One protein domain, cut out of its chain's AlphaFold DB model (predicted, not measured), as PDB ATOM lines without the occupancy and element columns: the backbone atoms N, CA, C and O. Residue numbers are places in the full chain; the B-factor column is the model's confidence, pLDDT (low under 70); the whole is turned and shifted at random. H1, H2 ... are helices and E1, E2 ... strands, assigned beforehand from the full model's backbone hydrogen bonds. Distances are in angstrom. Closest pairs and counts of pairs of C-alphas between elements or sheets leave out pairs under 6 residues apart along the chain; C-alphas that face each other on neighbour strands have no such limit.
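AT A GLANCE: This is residues 8 to 69 and 88 to 176 of the 183 residues of an uncharacterized protein of Bracon brevicornis (UniProt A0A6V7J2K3). A small sheet of three strands, E1, E2 and E3, with H7 laid across one face, makes a two-layer part at one end of a loose, open structure. Beyond it, H1, H2 and H3 make an open arch that comes back to H6 beside the sheet, with residues 35 to 48 sticking out, while H4 lies at the far end of the longest axis and the long link of residues 96 to 114 runs back from it to E2. The printed part has 151 residues, with seven named helices and three named strands in the order E1 H1 H2 H3 H4 E2 E3 H5 H6 H7, and the class is mostly helix. The sheet has the order E1, E2, E3 and is mixed. The whole is loose, with a radius of gyration of the C-alphas of 19.0 A and spans of 59 by 43 by 26 A.

IN THESE COORDINATES: The sheet is made of E1, residues 8 to 11, E2, residues 115 to 121 and 19.9 A long from first to last C-alpha, and E3, residues 134 to 139 and 15.0 A long. E1 begins at C-alpha 8, at (280.398, 152.951, 270.621). H7, residues 159 to 174, is 22.6 A long and ends at C-alpha 174, at (282.282, 153.054, 247.736). H6 holds residues 151 to 157 and H5 residues 141 to 144. H1, residues 21 to 37, is the longest helix, 24.3 A, and begins at C-alpha 21, at (276.735, 162.370, 286.344). H2, residues 42 to 55, is 20.4 A long. H3 holds residues 59 to 62 and H4 residues 90 to 95.

HOW THE PARTS SIT: E1 and E2 are parallel neighbours at 13 degrees, with N 10 and O 117 within hydrogen-bond range at 2.9 A and N 119 and O 10 at 2.8 A. E2 and E3 form a hairpin, antiparallel at 151 degrees, with N 118 and O 137 at 2.9 A and N 135 and O 120 at 2.9 A. E1 and E3 are the edge strands. H7 is on the sheet at a height of 8.9 A, over E2 and E3, and runs across the strands, at 86 degrees to E2 on the local plane. The closest C-alphas of H7 and E3 are those of Phe 134 and Leu 169, 5.9 A apart. H6 only grazes the sheet, with its residues 153 to 157; the closest C-alphas of E1 and H6 are those of Leu 11 and Asp 156, 5.6 A apart. H6 and H7 are close but not clearly touching, at a steep tilt of 66 degrees, the same way, with the C-alphas of Asp 156 and Val 162 closest at 6.9 A. H3 and H6 only just touch, with 3 pairs of C-alphas within 8 A, the closest being those of Leu 62 and Arg 152 at 4.9 A. H1, H2, H4 and H5 touch no helix and are not on the sheet; H1 and H2 are apart. In H1 and H7 every O i to N i+4 pair is within hydrogen-bond range, against 9 of 10 in H2, 1 of 2 in H4 and 2 of 3 in H6; H3 and H5 are too short for such a pair.

THE WHOLE: The two C-alphas farthest apart are those of Arg 89 and Lys 128, at 60.1 A. Residues 70 to 87 are not printed, and C-alphas 69 and 88 are 33.9 A apart across this cut, which lies in the link from H3 to H4. The links from H4 to E2, 19 residues, and from E2 to E3, 12 residues, are long. The mean pLDDT of the printed part is 82.2; it is under 70 in residues 65 to 69, 88 to 95 and 124 to 131 and in residue 176.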
ATOM      1  N   SER A   8     281.357 151.857 270.475       92.38
ATOM      2  CA  SER A   8     280.398 152.951 270.621       92.38
ATOM      3  C   SER A   8     280.455 153.835 269.382       92.38
ATOM      4  O   SER A   8     281.526 154.316 269.015       92.38
ATOM      5  N   VAL A   9     279.313 154.078 268.742       93.19
ATOM      6  CA  VAL A   9     279.213 154.974 267.583       93.19
ATOM      7  C   VAL A   9     278.524 156.261 268.007       93.19
ATOM      8  O   VAL A   9     277.460 156.227 268.617       93.19
ATOM      9  N   GLY A  10     279.148 157.384 267.674       93.31
ATOM     10  CA  GLY A  10     278.669 158.721 267.979       93.31
ATOM     11  C   GLY A  10     278.477 159.566 266.747       93.31
ATOM     12  O   GLY A  10     279.343 159.557 265.877       93.31
ATOM     13  N   LEU A  11     277.402 160.350 266.697       93.75
ATOM     14  CA  LEU A  11     277.199 161.351 265.656       93.75
ATOM     15  C   LEU A  11     277.317 162.761 266.246       93.75
ATOM     16  O   LEU A  11     276.617 163.110 267.189       93.75
ATOM     17  N   GLY A  12     278.191 163.585 265.676       91.00
ATOM     18  CA  GLY A  12     278.342 165.005 265.975       91.00
ATOM     19  C   GLY A  12     278.333 165.345 267.469       91.00
ATOM     20  O   GLY A  12     279.098 164.817 268.280       91.00
ATOM     21  N   ASP A  13     277.439 166.253 267.842       89.88
ATOM     22  CA  ASP A  13     277.328 166.715 269.221       89.88
ATOM     23  C   ASP A  13     276.341 165.852 270.024       89.88
ATOM     24  O   ASP A  13     275.603 166.389 270.833       89.88
ATOM     25  N   ASP A  14     276.318 164.526 269.829       91.19
ATOM     26  CA  ASP A  14     275.445 163.593 270.563       91.19
ATOM     27  C   ASP A  14     275.371 163.906 272.072       91.19
ATOM     28  O   ASP A  14     276.387 163.950 272.784       91.19
ATOM     29  N   LEU A  15     274.135 164.117 272.536       90.75
ATOM     30  CA  LEU A  15     273.774 164.318 273.931       90.75
ATOM     31  C   LEU A  15     274.219 163.142 274.799       90.75
ATOM     32  O   LEU A  15     274.905 163.354 275.794       90.75
ATOM     33  N   VAL A  16     273.832 161.919 274.438       91.06
ATOM     34  CA  VAL A  16     273.933 160.734 275.301       91.06
ATOM     35  C   VAL A  16     275.375 160.342 275.550       91.06
ATOM     36  O   VAL A  16     275.727 160.013 276.680       91.06
ATOM     37  N   MET A  17     276.237 160.473 274.545       90.50
ATOM     38  CA  MET A  17     277.672 160.247 274.730       90.50
ATOM     39  C   MET A  17     278.303 161.188 275.754       90.50
ATOM     40  O   MET A  17     279.298 160.831 276.376       90.50
ATOM     41  N   ARG A  18     277.719 162.379 275.925       90.06
ATOM     42  CA  ARG A  18     278.178 163.425 276.845       90.06
ATOM     43  C   ARG A  18     277.377 163.465 278.151       90.06
ATOM     44  O   ARG A  18     277.611 164.326 279.002       90.06
ATOM     45  N   LEU A  19     276.424 162.545 278.337       88.19
ATOM     46  CA  LEU A  19     275.658 162.409 279.573       88.19
ATOM     47  C   LEU A  19     276.469 161.624 280.607       88.19
ATOM     48  O   LEU A  19     276.384 160.403 280.703       88.19
ATOM     49  N   SER A  20     277.208 162.349 281.441       88.06
ATOM     50  CA  SER A  20     277.767 161.812 282.682       88.06
ATOM     51  C   SER A  20     277.083 162.433 283.904       88.06
ATOM     52  O   SER A  20     276.434 163.480 283.810       88.06
ATOM     53  N   VAL A  21     277.236 161.806 285.075       87.38
ATOM     54  CA  VAL A  21     276.735 162.370 286.344       87.38
ATOM     55  C   VAL A  21     277.360 163.746 286.601       87.38
ATOM     56  O   VAL A  21     276.649 164.676 286.980       87.38
ATOM     57  N   ASP A  22     278.655 163.908 286.318       85.69
ATOM     58  CA  ASP A  22     279.353 165.189 286.472       85.69
ATOM     59  C   ASP A  22     278.802 166.264 285.523       85.69
ATOM     60  O   ASP A  22     278.445 167.369 285.944       85.69
ATOM     61  N   SER A  23     278.644 165.919 284.242       86.38
ATOM     62  CA  SER A  23     278.132 166.833 283.217       86.38
ATOM     63  C   SER A  23     276.680 167.239 283.507       86.38
ATOM     64  O   SER A  23     276.320 168.406 283.347       86.38
ATOM     65  N   MET A  24     275.856 166.313 284.011       86.88
ATOM     66  CA  MET A  24     274.470 166.575 284.419       86.88
ATOM     67  C   MET A  24     274.385 167.521 285.621       86.88
ATOM     68  O   MET A  24     273.515 168.392 285.673       86.88
ATOM     69  N   GLU A  25     275.288 167.394 286.590       86.00
ATOM     70  CA  GLU A  25     275.358 168.321 287.720       86.00
ATOM     71  C   GLU A  25     275.751 169.728 287.276       86.00
ATOM     72  O   GLU A  25     275.103 170.698 287.677       86.00
ATOM     73  N   ASN A  26     276.762 169.834 286.408       84.69
ATOM     74  CA  ASN A  26     277.192 171.106 285.827       84.69
ATOM     75  C   ASN A  26     276.044 171.762 285.041       84.69
ATOM     76  O   ASN A  26     275.780 172.963 285.193       84.69
ATOM     77  N   PHE A  27     275.302 170.965 284.268       86.56
ATOM     78  CA  PHE A  27     274.104 171.411 283.564       86.56
ATOM     79  C   PHE A  27     273.004 171.872 284.524       86.56
ATOM     80  O   PHE A  27     272.466 172.965 284.348       86.56
ATOM     81  N   ARG A  28     272.705 171.106 285.580       88.25
ATOM     82  CA  ARG A  28     271.696 171.476 286.586       88.25
ATOM     83  C   ARG A  28     272.029 172.815 287.236       88.25
ATOM     84  O   ARG A  28     271.154 173.671 287.346       88.25
ATOM     85  N   THR A  29     273.271 173.002 287.671       86.38
ATOM     86  CA  THR A  29     273.706 174.253 288.304       86.38
ATOM     87  C   THR A  29     273.593 175.423 287.329       86.38
ATOM     88  O   THR A  29     273.023 176.458 287.677       86.38
ATOM     89  N   SER A  30     274.018 175.236 286.079       84.88
ATOM     90  CA  SER A  30     273.878 176.245 285.020       84.88
ATOM     91  C   SER A  30     272.414 176.600 284.738       84.88
ATOM     92  O   SER A  30     272.063 177.777 284.610       84.88
ATOM     93  N   LEU A  31     271.533 175.598 284.696       86.75
ATOM     94  CA  LEU A  31     270.100 175.775 284.486       86.75
ATOM     95  C   LEU A  31     269.455 176.548 285.641       86.75
ATOM     96  O   LEU A  31     268.708 177.492 285.397       86.75
ATOM     97  N   LEU A  32     269.767 176.194 286.890       88.19
ATOM     98  CA  LEU A  32     269.237 176.879 288.073       88.19
ATOM     99  C   LEU A  32     269.641 178.355 288.105       88.19
ATOM    100  O   LEU A  32     268.777 179.211 288.297       88.19
ATOM    101  N   ILE A  33     270.916 178.658 287.842       85.50
ATOM    102  CA  ILE A  33     271.416 180.039 287.760       85.50
ATOM    103  C   ILE A  33     270.658 180.816 286.678       85.50
ATOM    104  O   ILE A  33     270.220 181.945 286.895       85.50
ATOM    105  N   THR A  34     270.438 180.193 285.521       84.56
ATOM    106  CA  THR A  34     269.718 180.815 284.400       84.56
ATOM    107  C   THR A  34     268.259 181.083 284.735       84.56
ATOM    108  O   THR A  34     267.739 182.153 284.424       84.56
ATOM    109  N   LEU A  35     267.592 180.137 285.399       85.69
ATOM    110  CA  LEU A  35     266.209 180.297 285.838       85.69
ATOM    111  C   LEU A  35     266.071 181.398 286.893       85.69
ATOM    112  O   LEU A  35     265.102 182.151 286.840       85.69
ATOM    113  N   GLN A  36     267.037 181.528 287.807       85.75
ATOM    114  CA  GLN A  36     267.079 182.612 288.794       85.75
ATOM    115  C   GLN A  36     267.329 183.980 288.144       85.75
ATOM    116  O   GLN A  36     266.717 184.971 288.538       85.75
ATOM    117  N   ALA A  37     268.194 184.042 287.129       86.19
ATOM    118  CA  ALA A  37     268.484 185.268 286.386       86.19
ATOM    119  C   ALA A  37     267.375 185.654 285.383       86.19
ATOM    120  O   ALA A  37     267.344 186.786 284.890       86.19
ATOM    121  N   CYS A  38     266.466 184.731 285.057       83.50
ATOM    122  CA  CYS A  38     265.414 184.948 284.074       83.50
ATOM    123  C   CYS A  38     264.362 185.939 284.595       83.50
ATOM    124  O   CYS A  38     263.561 185.629 285.472       83.50
ATOM    125  N   LYS A  39     264.323 187.134 283.995       88.12
ATOM    126  CA  LYS A  39     263.324 188.178 284.294       88.12
ATOM    127  C   LYS A  39     262.027 188.033 283.486       88.12
ATOM    128  O   LYS A  39     261.122 188.851 283.623       88.12
ATOM    129  N   LEU A  40     261.942 187.039 282.600       88.19
ATOM    130  CA  LEU A  40     260.767 186.821 281.758       88.19
ATOM    131  C   LEU A  40     259.686 186.055 282.531       88.19
ATOM    132  O   LEU A  40     260.005 185.162 283.318       88.19
ATOM    133  N   PRO A  41     258.395 186.341 282.290       89.38
ATOM    134  CA  PRO A  41     257.335 185.564 282.910       89.38
ATOM    135  C   PRO A  41     257.383 184.115 282.403       89.38
ATOM    136  O   PRO A  41     257.498 183.870 281.199       89.38
ATOM    137  N   LYS A  42     257.273 183.145 283.324       86.88
ATOM    138  CA  LYS A  42     257.500 181.708 283.056       86.88
ATOM    139  C   LYS A  42     256.685 181.176 281.871       86.88
ATOM    140  O   LYS A  42     257.219 180.444 281.044       86.88
ATOM    141  N   TYR A  43     255.426 181.600 281.739       89.06
ATOM    142  CA  TYR A  43     254.548 181.167 280.647       89.06
ATOM    143  C   TYR A  43     255.067 181.581 279.263       89.06
ATOM    144  O   TYR A  43     254.894 180.834 278.309       89.06
ATOM    145  N   ARG A  44     255.730 182.740 279.138       89.06
ATOM    146  CA  ARG A  44     256.268 183.220 277.857       89.06
ATOM    147  C   ARG A  44     257.436 182.353 277.403       89.06
ATOM    148  O   ARG A  44     257.552 182.060 276.220       89.06
ATOM    149  N   VAL A  45     258.278 181.927 278.345       86.69
ATOM    150  CA  VAL A  45     259.387 181.007 278.062       86.69
ATOM    151  C   VAL A  45     258.844 179.656 277.597       86.69
ATOM    152  O   VAL A  45     259.269 179.156 276.561       86.69
ATOM    153  N   VAL A  46     257.858 179.107 278.316       87.44
ATOM    154  CA  VAL A  46     257.230 177.822 277.968       87.44
ATOM    155  C   VAL A  46     256.510 177.894 276.622       87.44
ATOM    156  O   VAL A  46     256.700 177.009 275.799       87.44
ATOM    157  N   LEU A  47     255.736 178.950 276.362       88.44
ATOM    158  CA  LEU A  47     254.987 179.108 275.114       88.44
ATOM    159  C   LEU A  47     255.919 179.249 273.902       88.44
ATOM    160  O   LEU A  47     255.701 178.602 272.881       88.44
ATOM    161  N   ASN A  48     256.986 180.044 274.030       84.31
ATOM    162  CA  ASN A  48     257.990 180.170 272.974       84.31
ATOM    163  C   ASN A  48     258.728 178.841 272.741       84.31
ATOM    164  O   ASN A  48     258.992 178.482 271.598       84.31
ATOM    165  N   GLY A  49     259.023 178.091 273.809       84.00
ATOM    166  CA  GLY A  49     259.596 176.745 273.724       84.00
ATOM    167  C   GLY A  49     258.653 175.726 273.080       84.00
ATOM    168  O   GLY A  49     259.089 174.896 272.289       84.00
ATOM    169  N   PHE A  50     257.353 175.814 273.362       85.38
ATOM    170  CA  PHE A  50     256.341 174.905 272.825       85.38
ATOM    171  C   PHE A  50     256.251 174.977 271.300       85.38
ATOM    172  O   PHE A  50     256.121 173.943 270.649       85.38
ATOM    173  N   GLY A  51     256.410 176.170 270.717       82.25
ATOM    174  CA  GLY A  51     256.503 176.325 269.264       82.25
ATOM    175  C   GLY A  51     257.635 175.489 268.656       82.25
ATOM    176  O   GLY A  51     257.419 174.805 267.661       82.25
ATOM    177  N   TYR A  52     258.805 175.461 269.298       83.25
ATOM    178  CA  TYR A  52     259.933 174.634 268.861       83.25
ATOM    179  C   TYR A  52     259.680 173.125 269.007       83.25
ATOM    180  O   TYR A  52     260.215 172.345 268.226       83.25
ATOM    181  N   ILE A  53     258.868 172.704 269.982       80.38
ATOM    182  CA  ILE A  53     258.499 171.290 270.170       80.38
ATOM    183  C   ILE A  53     257.490 170.849 269.103       80.38
ATOM    184  O   ILE A  53     257.636 169.772 268.535       80.38
ATOM    185  N   VAL A  54     256.476 171.674 268.823       83.56
ATOM    186  CA  VAL A  54     255.391 171.326 267.889       83.56
ATOM    187  C   VAL A  54     255.810 171.469 266.429       83.56
ATOM    188  O   VAL A  54     255.452 170.627 265.610       83.56
ATOM    189  N   PHE A  55     256.552 172.523 266.087       80.50
ATOM    190  CA  PHE A  55     256.914 172.844 264.700       80.50
ATOM    191  C   PHE A  55     258.371 172.504 264.355       80.50
ATOM    192  O   PHE A  55     258.799 172.718 263.222       80.50
ATOM    193  N   GLY A  56     259.123 171.965 265.316       79.38
ATOM    194  CA  GLY A  56     260.544 171.672 265.168       79.38
ATOM    195  C   GLY A  56     261.439 172.903 265.330       79.38
ATOM    196  O   GLY A  56     261.004 174.058 265.294       79.38
ATOM    197  N   VAL A  57     262.733 172.647 265.530       82.62
ATOM    198  CA  VAL A  57     263.756 173.691 265.644       82.62
ATOM    199  C   VAL A  57     264.300 174.024 264.252       82.62
ATOM    200  O   VAL A  57     264.808 173.126 263.584       82.62
ATOM    201  N   PRO A  58     264.241 175.290 263.799       82.56
ATOM    202  CA  PRO A  58     264.825 175.696 262.525       82.56
ATOM    203  C   PRO A  58     266.336 175.443 262.477       82.56
ATOM    204  O   PRO A  58     267.032 175.695 263.462       82.56
ATOM    205  N   ASP A  59     266.878 175.093 261.304       77.56
ATOM    206  CA  ASP A  59     268.309 174.776 261.134       77.56
ATOM    207  C   ASP A  59     269.271 175.866 261.637       77.56
ATOM    208  O   ASP A  59     270.376 175.587 262.105       77.56
ATOM    209  N   ARG A  60     268.835 177.130 261.576       75.69
ATOM    210  CA  ARG A  60     269.580 178.296 262.077       75.69
ATOM    211  C   ARG A  60     269.793 178.284 263.595       75.69
ATOM    212  O   ARG A  60     270.816 178.775 264.061       75.69
ATOM    213  N   ASP A  61     268.846 177.724 264.345       80.12
ATOM    214  CA  ASP A  61     268.849 177.710 265.810       80.12
ATOM    215  C   ASP A  61     269.435 176.400 266.367       80.12
ATOM    216  O   ASP A  61     269.831 176.354 267.530       80.12
ATOM    217  N   LEU A  62     269.572 175.355 265.538       80.50
ATOM    218  CA  LEU A  62     270.143 174.057 265.931       80.50
ATOM    219  C   LEU A  62     271.572 174.171 266.464       80.50
ATOM    220  O   LEU A  62     271.914 173.554 267.471       80.50
ATOM    221  N   ASN A  63     272.391 174.987 265.800       77.00
ATOM    222  CA  ASN A  63     273.795 175.199 266.156       77.00
ATOM    223  C   ASN A  63     273.986 176.335 267.168       77.00
ATOM    224  O   ASN A  63     275.116 176.745 267.440       77.00
ATOM    225  N   ARG A  64     272.898 176.892 267.710       76.19
ATOM    226  CA  ARG A  64     272.993 177.968 268.687       76.19
ATOM    227  C   ARG A  64     273.385 177.376 270.036       76.19
ATOM    228  O   ARG A  64     272.539 176.924 270.800       76.19
ATOM    229  N   THR A  65     274.680 177.409 270.337       69.12
ATOM    230  CA  THR A  65     275.178 177.083 271.672       69.12
ATOM    231  C   THR A  65     274.713 178.130 272.659       69.12
ATOM    232  O   THR A  65     275.016 179.319 272.515       69.12
ATOM    233  N   TRP A  66     274.006 177.693 273.698       63.72
ATOM    234  CA  TRP A  66     273.856 178.520 274.880       63.72
ATOM    235  C   TRP A  66     275.221 178.604 275.571       63.72
ATOM    236  O   TRP A  66     275.638 177.698 276.285       63.72
ATOM    237  N   ARG A  67     275.964 179.679 275.295       56.62
ATOM    238  CA  ARG A  67     277.182 180.021 276.030       56.62
ATOM    239  C   ARG A  67     276.797 181.029 277.096       56.62
ATOM    240  O   ARG A  67     276.598 182.204 276.793       56.62
ATOM    241  N   SER A  68     276.671 180.580 278.341       46.66
ATOM    242  CA  SER A  68     276.637 181.523 279.454       46.66
ATOM    243  C   SER A  68     277.964 182.269 279.475       46.66
ATOM    244  O   SER A  68     279.025 181.666 279.636       46.66
ATOM    245  N   ALA A  69     277.918 183.591 279.319       45.25
ATOM    246  CA  ALA A  69     279.091 184.454 279.453       45.25
ATOM    247  C   ALA A  69     279.734 184.372 280.858       45.25
ATOM    248  O   ALA A  69     280.823 184.898 281.065       45.25
ATOM    249  N   VAL A  88     288.437 162.610 302.467       48.69
ATOM    250  CA  VAL A  88     287.577 161.471 302.896       48.69
ATOM    251  C   VAL A  88     286.249 161.867 303.561       48.69
ATOM    252  O   VAL A  88     285.289 161.107 303.494       48.69
ATOM    253  N   ARG A  89     286.111 163.067 304.144       43.53
ATOM    254  CA  ARG A  89     284.870 163.468 304.858       43.53
ATOM    255  C   ARG A  89     283.922 164.381 304.067       43.53
ATOM    256  O   ARG A  89     282.789 164.577 304.491       43.53
ATOM    257  N   ILE A  90     284.357 164.924 302.928       52.66
ATOM    258  CA  ILE A  90     283.610 165.944 302.162       52.66
ATOM    259  C   ILE A  90     282.569 165.326 301.206       52.66
ATOM    260  O   ILE A  90     281.554 165.953 300.899       52.66
ATOM    261  N   GLY A  91     282.764 164.074 300.775       52.19
ATOM    262  CA  GLY A  91     281.858 163.405 299.831       52.19
ATOM    263  C   GLY A  91     280.440 163.185 300.374       52.19
ATOM    264  O   GLY A  91     279.472 163.340 299.637       52.19
ATOM    265  N   GLN A  92     280.292 162.888 301.670       50.59
ATOM    266  CA  GLN A  92     278.974 162.664 302.287       50.59
ATOM    267  C   GLN A  92     278.222 163.971 302.586       50.59
ATOM    268  O   GLN A  92     276.994 164.010 302.508       50.59
ATOM    269  N   THR A  93     278.930 165.060 302.891       54.81
ATOM    270  CA  THR A  93     278.317 166.352 303.245       54.81
ATOM    271  C   THR A  93     277.802 167.125 302.034       54.81
ATOM    272  O   THR A  93     276.800 167.827 302.161       54.81
ATOM    273  N   ARG A  94     278.420 166.977 300.853       61.53
ATOM    274  CA  ARG A  94     277.958 167.647 299.622       61.53
ATOM    275  C   ARG A  94     276.635 167.088 299.089       61.53
ATOM    276  O   ARG A  94     275.838 167.836 298.535       61.53
ATOM    277  N   VAL A  95     276.352 165.802 299.294       66.19
ATOM    278  CA  VAL A  95     275.077 165.183 298.879       66.19
ATOM    279  C   VAL A  95     273.890 165.731 299.688       66.19
ATOM    280  O   VAL A  95     272.797 165.917 299.152       66.19
ATOM    281  N   LEU A  96     274.117 166.043 300.969       71.94
ATOM    282  CA  LEU A  96     273.107 166.521 301.923       71.94
ATOM    283  C   LEU A  96     272.950 168.052 301.950       71.94
ATOM    284  O   LEU A  96     272.260 168.596 302.815       71.94
ATOM    285  N   GLU A  97     273.592 168.771 301.030       77.56
ATOM    286  CA  GLU A  97     273.585 170.230 301.035       77.56
ATOM    287  C   GLU A  97     272.171 170.792 300.811       77.56
ATOM    288  O   GLU A  97     271.411 170.305 299.975       77.56
ATOM    289  N   ARG A  98     271.761 171.825 301.559       76.50
ATOM    290  CA  ARG A  98     270.412 172.403 301.396       76.50
ATOM    291  C   ARG A  98     270.242 173.075 300.036       76.50
ATOM    292  O   ARG A  98     269.197 172.909 299.413       76.50
ATOM    293  N   ASP A  99     271.268 173.792 299.583       80.12
ATOM    294  CA  ASP A  99     271.285 174.397 298.256       80.12
ATOM    295  C   ASP A  99     271.498 173.315 297.199       80.12
ATOM    296  O   ASP A  99     272.551 172.679 297.126       80.12
ATOM    297  N   VAL A 100     270.476 173.121 296.369       81.50
ATOM    298  CA  VAL A 100     270.519 172.156 295.278       81.50
ATOM    299  C   VAL A 100     271.675 172.480 294.340       81.50
ATOM    300  O   VAL A 100     272.341 171.552 293.927       81.50
ATOM    301  N   SER A 101     271.994 173.746 294.068       77.56
ATOM    302  CA  SER A 101     273.017 174.159 293.089       77.56
ATOM    303  C   SER A 101     274.440 173.712 293.445       77.56
ATOM    304  O   SER A 101     275.301 173.639 292.568       77.56
ATOM    305  N   ARG A 102     274.689 173.411 294.723       78.38
ATOM    306  CA  ARG A 102     276.011 173.062 295.261       78.38
ATOM    307  C   ARG A 102     276.199 171.556 295.501       78.38
ATOM    308  O   ARG A 102     277.333 171.098 295.631       78.38
ATOM    309  N   ARG A 103     275.113 170.769 295.448       81.56
ATOM    310  CA  ARG A 103     275.171 169.308 295.618       81.56
ATOM    311  C   ARG A 103     275.994 168.646 294.522       81.56
ATOM    312  O   ARG A 103     275.689 168.842 293.345       81.56
ATOM    313  N   ARG A 104     276.932 167.789 294.927       80.19
ATOM    314  CA  ARG A 104     277.737 166.922 294.059       80.19
ATOM    315  C   ARG A 104     277.525 165.461 294.451       80.19
ATOM    316  O   ARG A 104     277.661 165.121 295.624       80.19
ATOM    317  N   PHE A 105     277.179 164.637 293.476       79.50
ATOM    318  CA  PHE A 105     276.980 163.190 293.558       79.50
ATOM    319  C   PHE A 105     278.060 162.433 292.774       79.50
ATOM    320  O   PHE A 105     278.369 161.295 293.121       79.50
ATOM    321  N   SER A 106     278.652 163.059 291.754       78.44
ATOM    322  CA  SER A 106     279.775 162.510 291.001       78.44
ATOM    323  C   SER A 106     280.988 162.308 291.913       78.44
ATOM    324  O   SER A 106     281.556 163.261 292.449       78.44
ATOM    325  N   GLN A 107     281.371 161.046 292.110       73.56
ATOM    326  CA  GLN A 107     282.593 160.658 292.826       73.56
ATOM    327  C   GLN A 107     283.651 160.077 291.884       73.56
ATOM    328  O   GLN A 107     284.841 160.135 292.181       73.56
ATOM    329  N   VAL A 108     283.220 159.517 290.751       81.44
ATOM    330  CA  VAL A 108     284.063 158.812 289.784       81.44
ATOM    331  C   VAL A 108     283.714 159.308 288.387       81.44
ATOM    332  O   VAL A 108     282.539 159.499 288.068       81.44
ATOM    333  N   ARG A 109     284.738 159.513 287.554       81.88
ATOM    334  CA  ARG A 109     284.551 159.856 286.143       81.88
ATOM    335  C   ARG A 109     283.969 158.660 285.401       81.88
ATOM    336  O   ARG A 109     284.497 157.555 285.495       81.88
ATOM    337  N   LEU A 110     282.875 158.897 284.688       83.81
ATOM    338  CA  LEU A 110     282.245 157.906 283.829       83.81
ATOM    339  C   LEU A 110     282.697 158.144 282.396       83.81
ATOM    340  O   LEU A 110     282.750 159.288 281.948       83.81
ATOM    341  N   TYR A 111     282.981 157.053 281.701       88.00
ATOM    342  CA  TYR A 111     283.402 157.051 280.311       88.00
ATOM    343  C   TYR A 111     282.450 156.179 279.504       88.00
ATOM    344  O   TYR A 111     281.812 155.264 280.035       88.00
ATOM    345  N   ASN A 112     282.345 156.473 278.217       89.62
ATOM    346  CA  ASN A 112     281.660 155.602 277.279       89.62
ATOM    347  C   ASN A 112     282.420 154.280 277.115       89.62
ATOM    348  O   ASN A 112     283.629 154.187 277.313       89.62
ATOM    349  N   ALA A 113     281.671 153.227 276.802       88.50
ATOM    350  CA  ALA A 113     282.217 151.884 276.750       88.50
ATOM    351  C   ALA A 113     282.943 151.622 275.422       88.50
ATOM    352  O   ALA A 113     282.416 151.919 274.348       88.50
ATOM    353  N   GLY A 114     284.102 150.968 275.503       90.25
ATOM    354  CA  GLY A 114     284.805 150.445 274.335       90.25
ATOM    355  C   GLY A 114     285.475 151.491 273.455       90.25
ATOM    356  O   GLY A 114     285.726 152.620 273.870       90.25
ATOM    357  N   ARG A 115     285.767 151.096 272.212       91.50
ATOM    358  CA  ARG A 115     286.324 151.989 271.190       91.50
ATOM    359  C   ARG A 115     285.238 152.901 270.646       91.50
ATOM    360  O   ARG A 115     284.108 152.470 270.437       91.50
ATOM    361  N   ILE A 116     285.587 154.153 270.383       93.88
ATOM    362  CA  ILE A 116     284.606 155.183 270.053       93.88
ATOM    363  C   ILE A 116     284.820 155.633 268.618       93.88
ATOM    364  O   ILE A 116     285.827 156.267 268.298       93.88
ATOM    365  N   LEU A 117     283.858 155.323 267.758       93.81
ATOM    366  CA  LEU A 117     283.816 155.826 266.396       93.81
ATOM    367  C   LEU A 117     282.953 157.084 266.365       93.81
ATOM    368  O   LEU A 117     281.735 157.022 266.514       93.81
ATOM    369  N   HIS A 118     283.590 158.233 266.183       94.75
ATOM    370  CA  HIS A 118     282.916 159.519 266.135       94.75
ATOM    371  C   HIS A 118     282.769 159.989 264.692       94.75
ATOM    372  O   HIS A 118     283.754 160.249 264.000       94.75
ATOM    373  N   ILE A 119     281.525 160.121 264.261       94.62
ATOM    374  CA  ILE A 119     281.125 160.573 262.937       94.62
ATOM    375  C   ILE A 119     280.722 162.032 263.052       94.62
ATOM    376  O   ILE A 119     279.930 162.393 263.915       94.62
ATOM    377  N   TYR A 120     281.210 162.889 262.171       91.12
ATOM    378  CA  TYR A 120     280.781 164.280 262.120       91.12
ATOM    379  C   TYR A 120     280.449 164.694 260.698       91.12
ATOM    380  O   TYR A 120     280.947 164.157 259.712       91.12
ATOM    381  N   LYS A 121     279.545 165.666 260.600       88.25
ATOM    382  CA  LYS A 121     279.127 166.229 259.325       88.25
ATOM    383  C   LYS A 121     280.104 167.329 258.924       88.25
ATOM    384  O   LYS A 121     280.237 168.325 259.640       88.25
ATOM    385  N   CYS A 122     280.747 167.176 257.775       82.38
ATOM    386  CA  CYS A 122     281.608 168.207 257.217       82.38
ATOM    387  C   CYS A 122     280.764 169.408 256.792       82.38
ATOM    388  O   CYS A 122     279.649 169.274 256.272       82.38
ATOM    389  N   LYS A 123     281.292 170.612 257.022       71.94
ATOM    390  CA  LYS A 123     280.671 171.821 256.482       71.94
ATOM    391  C   LYS A 123     280.792 171.762 254.954       71.94
ATOM    392  O   LYS A 123     281.894 171.509 254.472       71.94
ATOM    393  N   PRO A 124     279.702 171.968 254.197       65.88
ATOM    394  CA  PRO A 124     279.795 172.000 252.745       65.88
ATOM    395  C   PRO A 124     280.684 173.180 252.337       65.88
ATOM    396  O   PRO A 124     280.455 174.303 252.792       65.88
ATOM    397  N   GLU A 125     281.705 172.925 251.514       58.62
ATOM    398  CA  GLU A 125     282.597 173.979 251.004       58.62
ATOM    399  C   GLU A 125     281.835 174.974 250.117       58.62
ATOM    400  O   GLU A 125     282.084 176.177 250.166       58.62
ATOM    401  N   ASP A 126     280.804 174.491 249.415       60.28
ATOM    402  CA  ASP A 126     279.913 175.300 248.593       60.28
ATOM    403  C   ASP A 126     278.512 175.408 249.200       60.28
ATOM    404  O   ASP A 126     277.808 174.420 249.390       60.28
ATOM    405  N   LYS A 127     278.016 176.638 249.381       58.25
ATOM    406  CA  LYS A 127     276.637 176.909 249.853       58.25
ATOM    407  C   LYS A 127     275.530 176.343 248.940       58.25
ATOM    408  O   LYS A 127     274.356 176.423 249.298       58.25
ATOM    409  N   LYS A 128     275.881 175.837 247.751       54.56
ATOM    410  CA  LYS A 128     274.956 175.267 246.758       54.56
ATOM    411  C   LYS A 128     274.932 173.737 246.747       54.56
ATOM    412  O   LYS A 128     273.965 173.183 246.224       54.56
ATOM    413  N   SER A 129     275.931 173.052 247.308       56.91
ATOM    414  CA  SER A 129     275.905 171.592 247.395       56.91
ATOM    415  C   SER A 129     275.052 171.173 248.595       56.91
ATOM    416  O   SER A 129     275.306 171.531 249.742       56.91
ATOM    417  N   LYS A 130     273.965 170.441 248.321       61.69
ATOM    418  CA  LYS A 130     273.108 169.844 249.360       61.69
ATOM    419  C   LYS A 130     273.661 168.516 249.884       61.69
ATOM    420  O   LYS A 130     273.076 167.934 250.795       61.69
ATOM    421  N   GLU A 131     274.752 168.028 249.301       68.12
ATOM    422  CA  GLU A 131     275.349 166.753 249.675       68.12
ATOM    423  C   GLU A 131     275.991 166.853 251.057       68.12
ATOM    424  O   GLU A 131     276.922 167.625 251.299       68.12
ATOM    425  N   LYS A 132     275.447 166.071 251.991       77.00
ATOM    426  CA  LYS A 132     275.995 165.929 253.334       77.00
ATOM    427  C   LYS A 132     277.219 165.022 253.224       77.00
ATOM    428  O   LYS A 132     277.065 163.828 252.995       77.00
ATOM    429  N   ARG A 133     278.418 165.583 253.377       85.75
ATOM    430  CA  ARG A 133     279.627 164.778 253.552       85.75
ATOM    431  C   ARG A 133     279.817 164.464 255.026       85.75
ATOM    432  O   ARG A 133     279.716 165.366 255.862       85.75
ATOM    433  N   PHE A 134     280.089 163.205 255.327       90.25
ATOM    434  CA  PHE A 134     280.451 162.752 256.659       90.25
ATOM    435  C   PHE A 134     281.926 162.365 256.685       90.25
ATOM    436  O   PHE A 134     282.497 161.964 255.672       90.25
ATOM    437  N   GLU A 135     282.530 162.515 257.854       90.56
ATOM    438  CA  GLU A 135     283.883 162.063 258.147       90.56
ATOM    439  C   GLU A 135     283.858 161.300 259.470       90.56
ATOM    440  O   GLU A 135     283.064 161.605 260.367       90.56
ATOM    441  N   MET A 136     284.696 160.271 259.569       91.88
ATOM    442  CA  MET A 136     284.805 159.423 260.749       91.88
ATOM    443  C   MET A 136     286.196 159.537 261.359       91.88
ATOM    444  O   MET A 136     287.202 159.523 260.653       91.88
ATOM    445  N   ARG A 137     286.247 159.617 262.687       93.44
ATOM    446  CA  ARG A 137     287.488 159.587 263.458       93.44
ATOM    447  C   ARG A 137     287.348 158.662 264.658       93.44
ATOM    448  O   ARG A 137     286.284 158.588 265.274       93.44
ATOM    449  N   TRP A 138     288.442 158.016 265.034       94.00
ATOM    450  CA  TRP A 138     288.545 157.381 266.343       94.00
ATOM    451  C   TRP A 138     288.664 158.473 267.405       94.00
ATOM    452  O   TRP A 138     289.569 159.305 267.336       94.00
ATOM    453  N   ALA A 139     287.719 158.507 268.339       93.00
ATOM    454  CA  ALA A 139     287.678 159.506 269.398       93.00
ATOM    455  C   ALA A 139     288.141 158.921 270.731       93.00
ATOM    456  O   ALA A 139     288.053 157.712 270.957       93.00
ATOM    457  N   GLN A 140     288.627 159.800 271.604       91.69
ATOM    458  CA  GLN A 140     289.003 159.435 272.964       91.69
ATOM    459  C   GLN A 140     287.816 159.652 273.910       91.69
ATOM    460  O   GLN A 140     286.987 160.533 273.664       91.69
ATOM    461  N   PRO A 141     287.703 158.870 274.994       88.44
ATOM    462  CA  PRO A 141     286.604 159.012 275.945       88.44
ATOM    463  C   PRO A 141     286.611 160.381 276.653       88.44
ATOM    464  O   PRO A 141     285.556 160.897 277.020       88.44
ATOM    465  N   GLU A 142     287.775 161.026 276.776       88.88
ATOM    466  CA  GLU A 142     287.922 162.377 277.332       88.88
ATOM    467  C   GLU A 142     287.232 163.462 276.491       88.88
ATOM    468  O   GLU A 142     286.828 164.491 277.037       88.88
ATOM    469  N   ASP A 143     287.042 163.234 275.187       88.19
ATOM    470  CA  ASP A 143     286.414 164.206 274.283       88.19
ATOM    471  C   ASP A 143     284.922 164.425 274.600       88.19
ATOM    472  O   ASP A 143     284.331 165.425 274.183       88.19
ATOM    473  N   PHE A 144     284.299 163.506 275.345       88.62
ATOM    474  CA  PHE A 144     282.861 163.499 275.622       88.62
ATOM    475  C   PHE A 144     282.516 163.866 277.074       88.62
ATOM    476  O   PHE A 144     281.416 163.593 277.540       88.62
ATOM    477  N   MET A 145     283.425 164.509 277.812       84.69
ATOM    478  CA  MET A 145     283.177 164.853 279.223       84.69
ATOM    479  C   MET A 145     282.293 166.097 279.423       84.69
ATOM    480  O   MET A 145     281.714 166.279 280.497       84.69
ATOM    481  N   GLU A 146     282.173 166.970 278.422       83.12
ATOM    482  CA  GLU A 146     281.430 168.229 278.543       83.12
ATOM    483  C   GLU A 146     280.080 168.169 277.821       83.12
ATOM    484  O   GLU A 146     279.996 167.861 276.632       83.12
ATOM    485  N   LEU A 147     279.015 168.533 278.538       85.44
ATOM    486  CA  LEU A 147     277.673 168.670 277.984       85.44
ATOM    487  C   LEU A 147     277.422 170.133 277.604       85.44
ATOM    488  O   LEU A 147     277.213 170.980 278.475       85.44
ATOM    489  N   SER A 148     277.405 170.430 276.305       82.38
ATOM    490  CA  SER A 148     276.922 171.729 275.827       82.38
ATOM    491  C   SER A 148     275.386 171.747 275.773       82.38
ATOM    492  O   SER A 148     274.738 170.708 275.827       82.38
ATOM    493  N   VAL A 149     274.753 172.920 275.729       81.88
ATOM    494  CA  VAL A 149     273.286 173.012 275.595       81.88
ATOM    495  C   VAL A 149     272.976 173.480 274.182       81.88
ATOM    496  O   VAL A 149     273.005 174.681 273.897       81.88
ATOM    497  N   MET A 150     272.734 172.520 273.286       85.94
ATOM    498  CA  MET A 150     272.375 172.763 271.885       85.94
ATOM    499  C   MET A 150     271.227 171.834 271.479       85.94
ATOM    500  O   MET A 150     271.305 170.635 271.746       85.94
ATOM    501  N   PRO A 151     270.176 172.329 270.798       84.12
ATOM    502  CA  PRO A 151     269.089 171.466 270.328       84.12
ATOM    503  C   PRO A 151     269.577 170.344 269.405       84.12
ATOM    504  O   PRO A 151     269.045 169.236 269.432       84.12
ATOM    505  N   ARG A 152     270.638 170.615 268.629       87.25
ATOM    506  CA  ARG A 152     271.263 169.643 267.732       87.25
ATOM    507  C   ARG A 152     271.780 168.393 268.443       87.25
ATOM    508  O   ARG A 152     271.765 167.340 267.828       87.25
ATOM    509  N   MET A 153     272.159 168.478 269.718       90.38
ATOM    510  CA  MET A 153     272.690 167.319 270.447       90.38
ATOM    511  C   MET A 153     271.676 166.194 270.588       90.38
ATOM    512  O   MET A 153     272.020 165.020 270.500       90.38
ATOM    513  N   LEU A 154     270.410 166.564 270.798       88.62
ATOM    514  CA  LEU A 154     269.319 165.601 270.849       88.62
ATOM    515  C   LEU A 154     269.037 165.036 269.456       88.62
ATOM    516  O   LEU A 154     268.794 163.842 269.322       88.62
ATOM    517  N   LEU A 155     269.093 165.887 268.425       88.69
ATOM    518  CA  LEU A 155     268.867 165.442 267.054       88.69
ATOM    519  C   LEU A 155     269.938 164.461 266.587       88.69
ATOM    520  O   LEU A 155     269.603 163.445 265.988       88.69
ATOM    521  N   ASP A 156     271.203 164.744 266.876       90.31
ATOM    522  CA  ASP A 156     272.324 163.902 266.474       90.31
ATOM    523  C   ASP A 156     272.256 162.500 267.127       90.31
ATOM    524  O   ASP A 156     272.770 161.549 266.552       90.31
ATOM    525  N   HIS A 157     271.555 162.337 268.258       91.00
ATOM    526  CA  HIS A 157     271.339 161.029 268.888       91.00
ATOM    527  C   HIS A 157     270.198 160.206 268.261       91.00
ATOM    528  O   HIS A 157     270.091 159.003 268.506       91.00
ATOM    529  N   PHE A 158     269.294 160.818 267.485       91.38
ATOM    530  CA  PHE A 158     268.159 160.069 266.944       91.38
ATOM    531  C   PHE A 158     268.630 158.959 265.990       91.38
ATOM    532  O   PHE A 158     269.465 159.214 265.118       91.38
ATOM    533  N   PRO A 159     268.056 157.743 266.093       91.75
ATOM    534  CA  PRO A 159     268.529 156.579 265.346       91.75
ATOM    535  C   PRO A 159     268.446 156.784 263.832       91.75
ATOM    536  O   PRO A 159     269.313 156.315 263.102       91.75
ATOM    537  N   GLU A 160     267.449 157.533 263.359       91.88
ATOM    538  CA  GLU A 160     267.288 157.890 261.946       91.88
ATOM    539  C   GLU A 160     268.474 158.711 261.421       91.88
ATOM    540  O   GLU A 160     268.984 158.437 260.337       91.88
ATOM    541  N   ASN A 161     268.959 159.674 262.212       91.44
ATOM    542  CA  ASN A 161     270.082 160.531 261.833       91.44
ATOM    543  C   ASN A 161     271.411 159.773 261.890       91.44
ATOM    544  O   ASN A 161     272.261 159.955 261.018       91.44
ATOM    545  N   VAL A 162     271.582 158.891 262.881       92.44
ATOM    546  CA  VAL A 162     272.749 158.002 262.968       92.44
ATOM    547  C   VAL A 162     272.780 157.046 261.774       92.44
ATOM    548  O   VAL A 162     273.823 156.884 261.142       92.44
ATOM    549  N   PHE A 163     271.635 156.460 261.416       93.62
ATOM    550  CA  PHE A 163     271.517 155.590 260.250       93.62
ATOM    551  C   PHE A 163     271.792 156.339 258.940       93.62
ATOM    552  O   PHE A 163     272.555 155.842 258.115       93.62
ATOM    553  N   GLU A 164     271.242 157.547 258.760       92.44
ATOM    554  CA  GLU A 164     271.521 158.390 257.588       92.44
ATOM    555  C   GLU A 164     273.020 158.697 257.466       92.44
ATOM    556  O   GLU A 164     273.584 158.617 256.374       92.44
ATOM    557  N   ALA A 165     273.680 159.014 258.583       92.19
ATOM    558  CA  ALA A 165     275.110 159.296 258.602       92.19
ATOM    559  C   ALA A 165     275.951 158.063 258.242       92.19
ATOM    560  O   ALA A 165     276.867 158.165 257.430       92.19
ATOM    561  N   LEU A 166     275.618 156.894 258.796       92.44
ATOM    562  CA  LEU A 166     276.296 155.634 258.482       92.44
ATOM    563  C   LEU A 166     276.090 155.222 257.020       92.44
ATOM    564  O   LEU A 166     277.058 154.898 256.337       92.44
ATOM    565  N   ALA A 167     274.856 155.278 256.517       92.56
ATOM    566  CA  ALA A 167     274.554 154.979 255.118       92.56
ATOM    567  C   ALA A 167     275.264 155.957 254.166       92.56
ATOM    568  O   ALA A 167     275.787 155.550 253.129       92.56
ATOM    569  N   GLY A 168     275.324 157.240 254.543       90.50
ATOM    570  CA  GLY A 168     276.086 158.260 253.832       90.50
ATOM    571  C   GLY A 168     277.577 157.934 253.769       90.50
ATOM    572  O   GLY A 168     278.151 157.970 252.685       90.50
ATOM    573  N   LEU A 169     278.184 157.551 254.896       90.12
ATOM    574  CA  LEU A 169     279.597 157.160 254.961       90.12
ATOM    575  C   LEU A 169     279.917 155.943 254.094       90.12
ATOM    576  O   LEU A 169     280.901 155.974 253.361       90.12
ATOM    577  N   VAL A 170     279.091 154.895 254.151       90.56
ATOM    578  CA  VAL A 170     279.293 153.682 253.340       90.56
ATOM    579  C   VAL A 170     279.293 154.037 251.855       90.56
ATOM    580  O   VAL A 170     280.218 153.668 251.139       90.56
ATOM    581  N   LYS A 171     278.324 154.845 251.414       89.75
ATOM    582  CA  LYS A 171     278.264 155.313 250.026       89.75
ATOM    583  C   LYS A 171     279.490 156.151 249.639       89.75
ATOM    584  O   LYS A 171     280.064 155.948 248.578       89.75
ATOM    585  N   GLN A 172     279.924 157.068 250.510       87.81
ATOM    586  CA  GLN A 172     281.130 157.871 250.272       87.81
ATOM    587  C   GLN A 172     282.397 157.012 250.158       87.81
ATOM    588  O   GLN A 172     283.318 157.386 249.436       87.81
ATOM    589  N   GLN A 173     282.453 155.887 250.874       84.38
ATOM    590  CA  GLN A 173     283.576 154.957 250.834       84.38
ATOM    591  C   GLN A 173     283.577 154.090 249.569       84.38
ATOM    592  O   GLN A 173     284.650 153.786 249.060       84.38
ATOM    593  N   GLU A 174     282.406 153.733 249.036       82.69
ATOM    594  CA  GLU A 174     282.282 153.054 247.736       82.69
ATOM    595  C   GLU A 174     282.723 153.949 246.565       82.69
ATOM    596  O   GLU A 174     283.307 153.459 245.600       82.69
ATOM    597  N   ASP A 175     282.490 155.261 246.669       76.19
ATOM    598  CA  ASP A 175     282.874 156.251 245.654       76.19
ATOM    599  C   ASP A 175     284.371 156.646 245.714       76.19
ATOM    600  O   ASP A 175     284.882 157.306 244.802       76.19
ATOM    601  N   LEU A 176     285.097 156.267 246.775       68.75
ATOM    602  CA  LEU A 176     286.536 156.517 246.910       68.75
ATOM    603  C   LEU A 176     287.331 155.444 246.142       68.75
ATOM    604  O   LEU A 176     287.163 154.253 246.410       68.75
TER     605      LEU A 176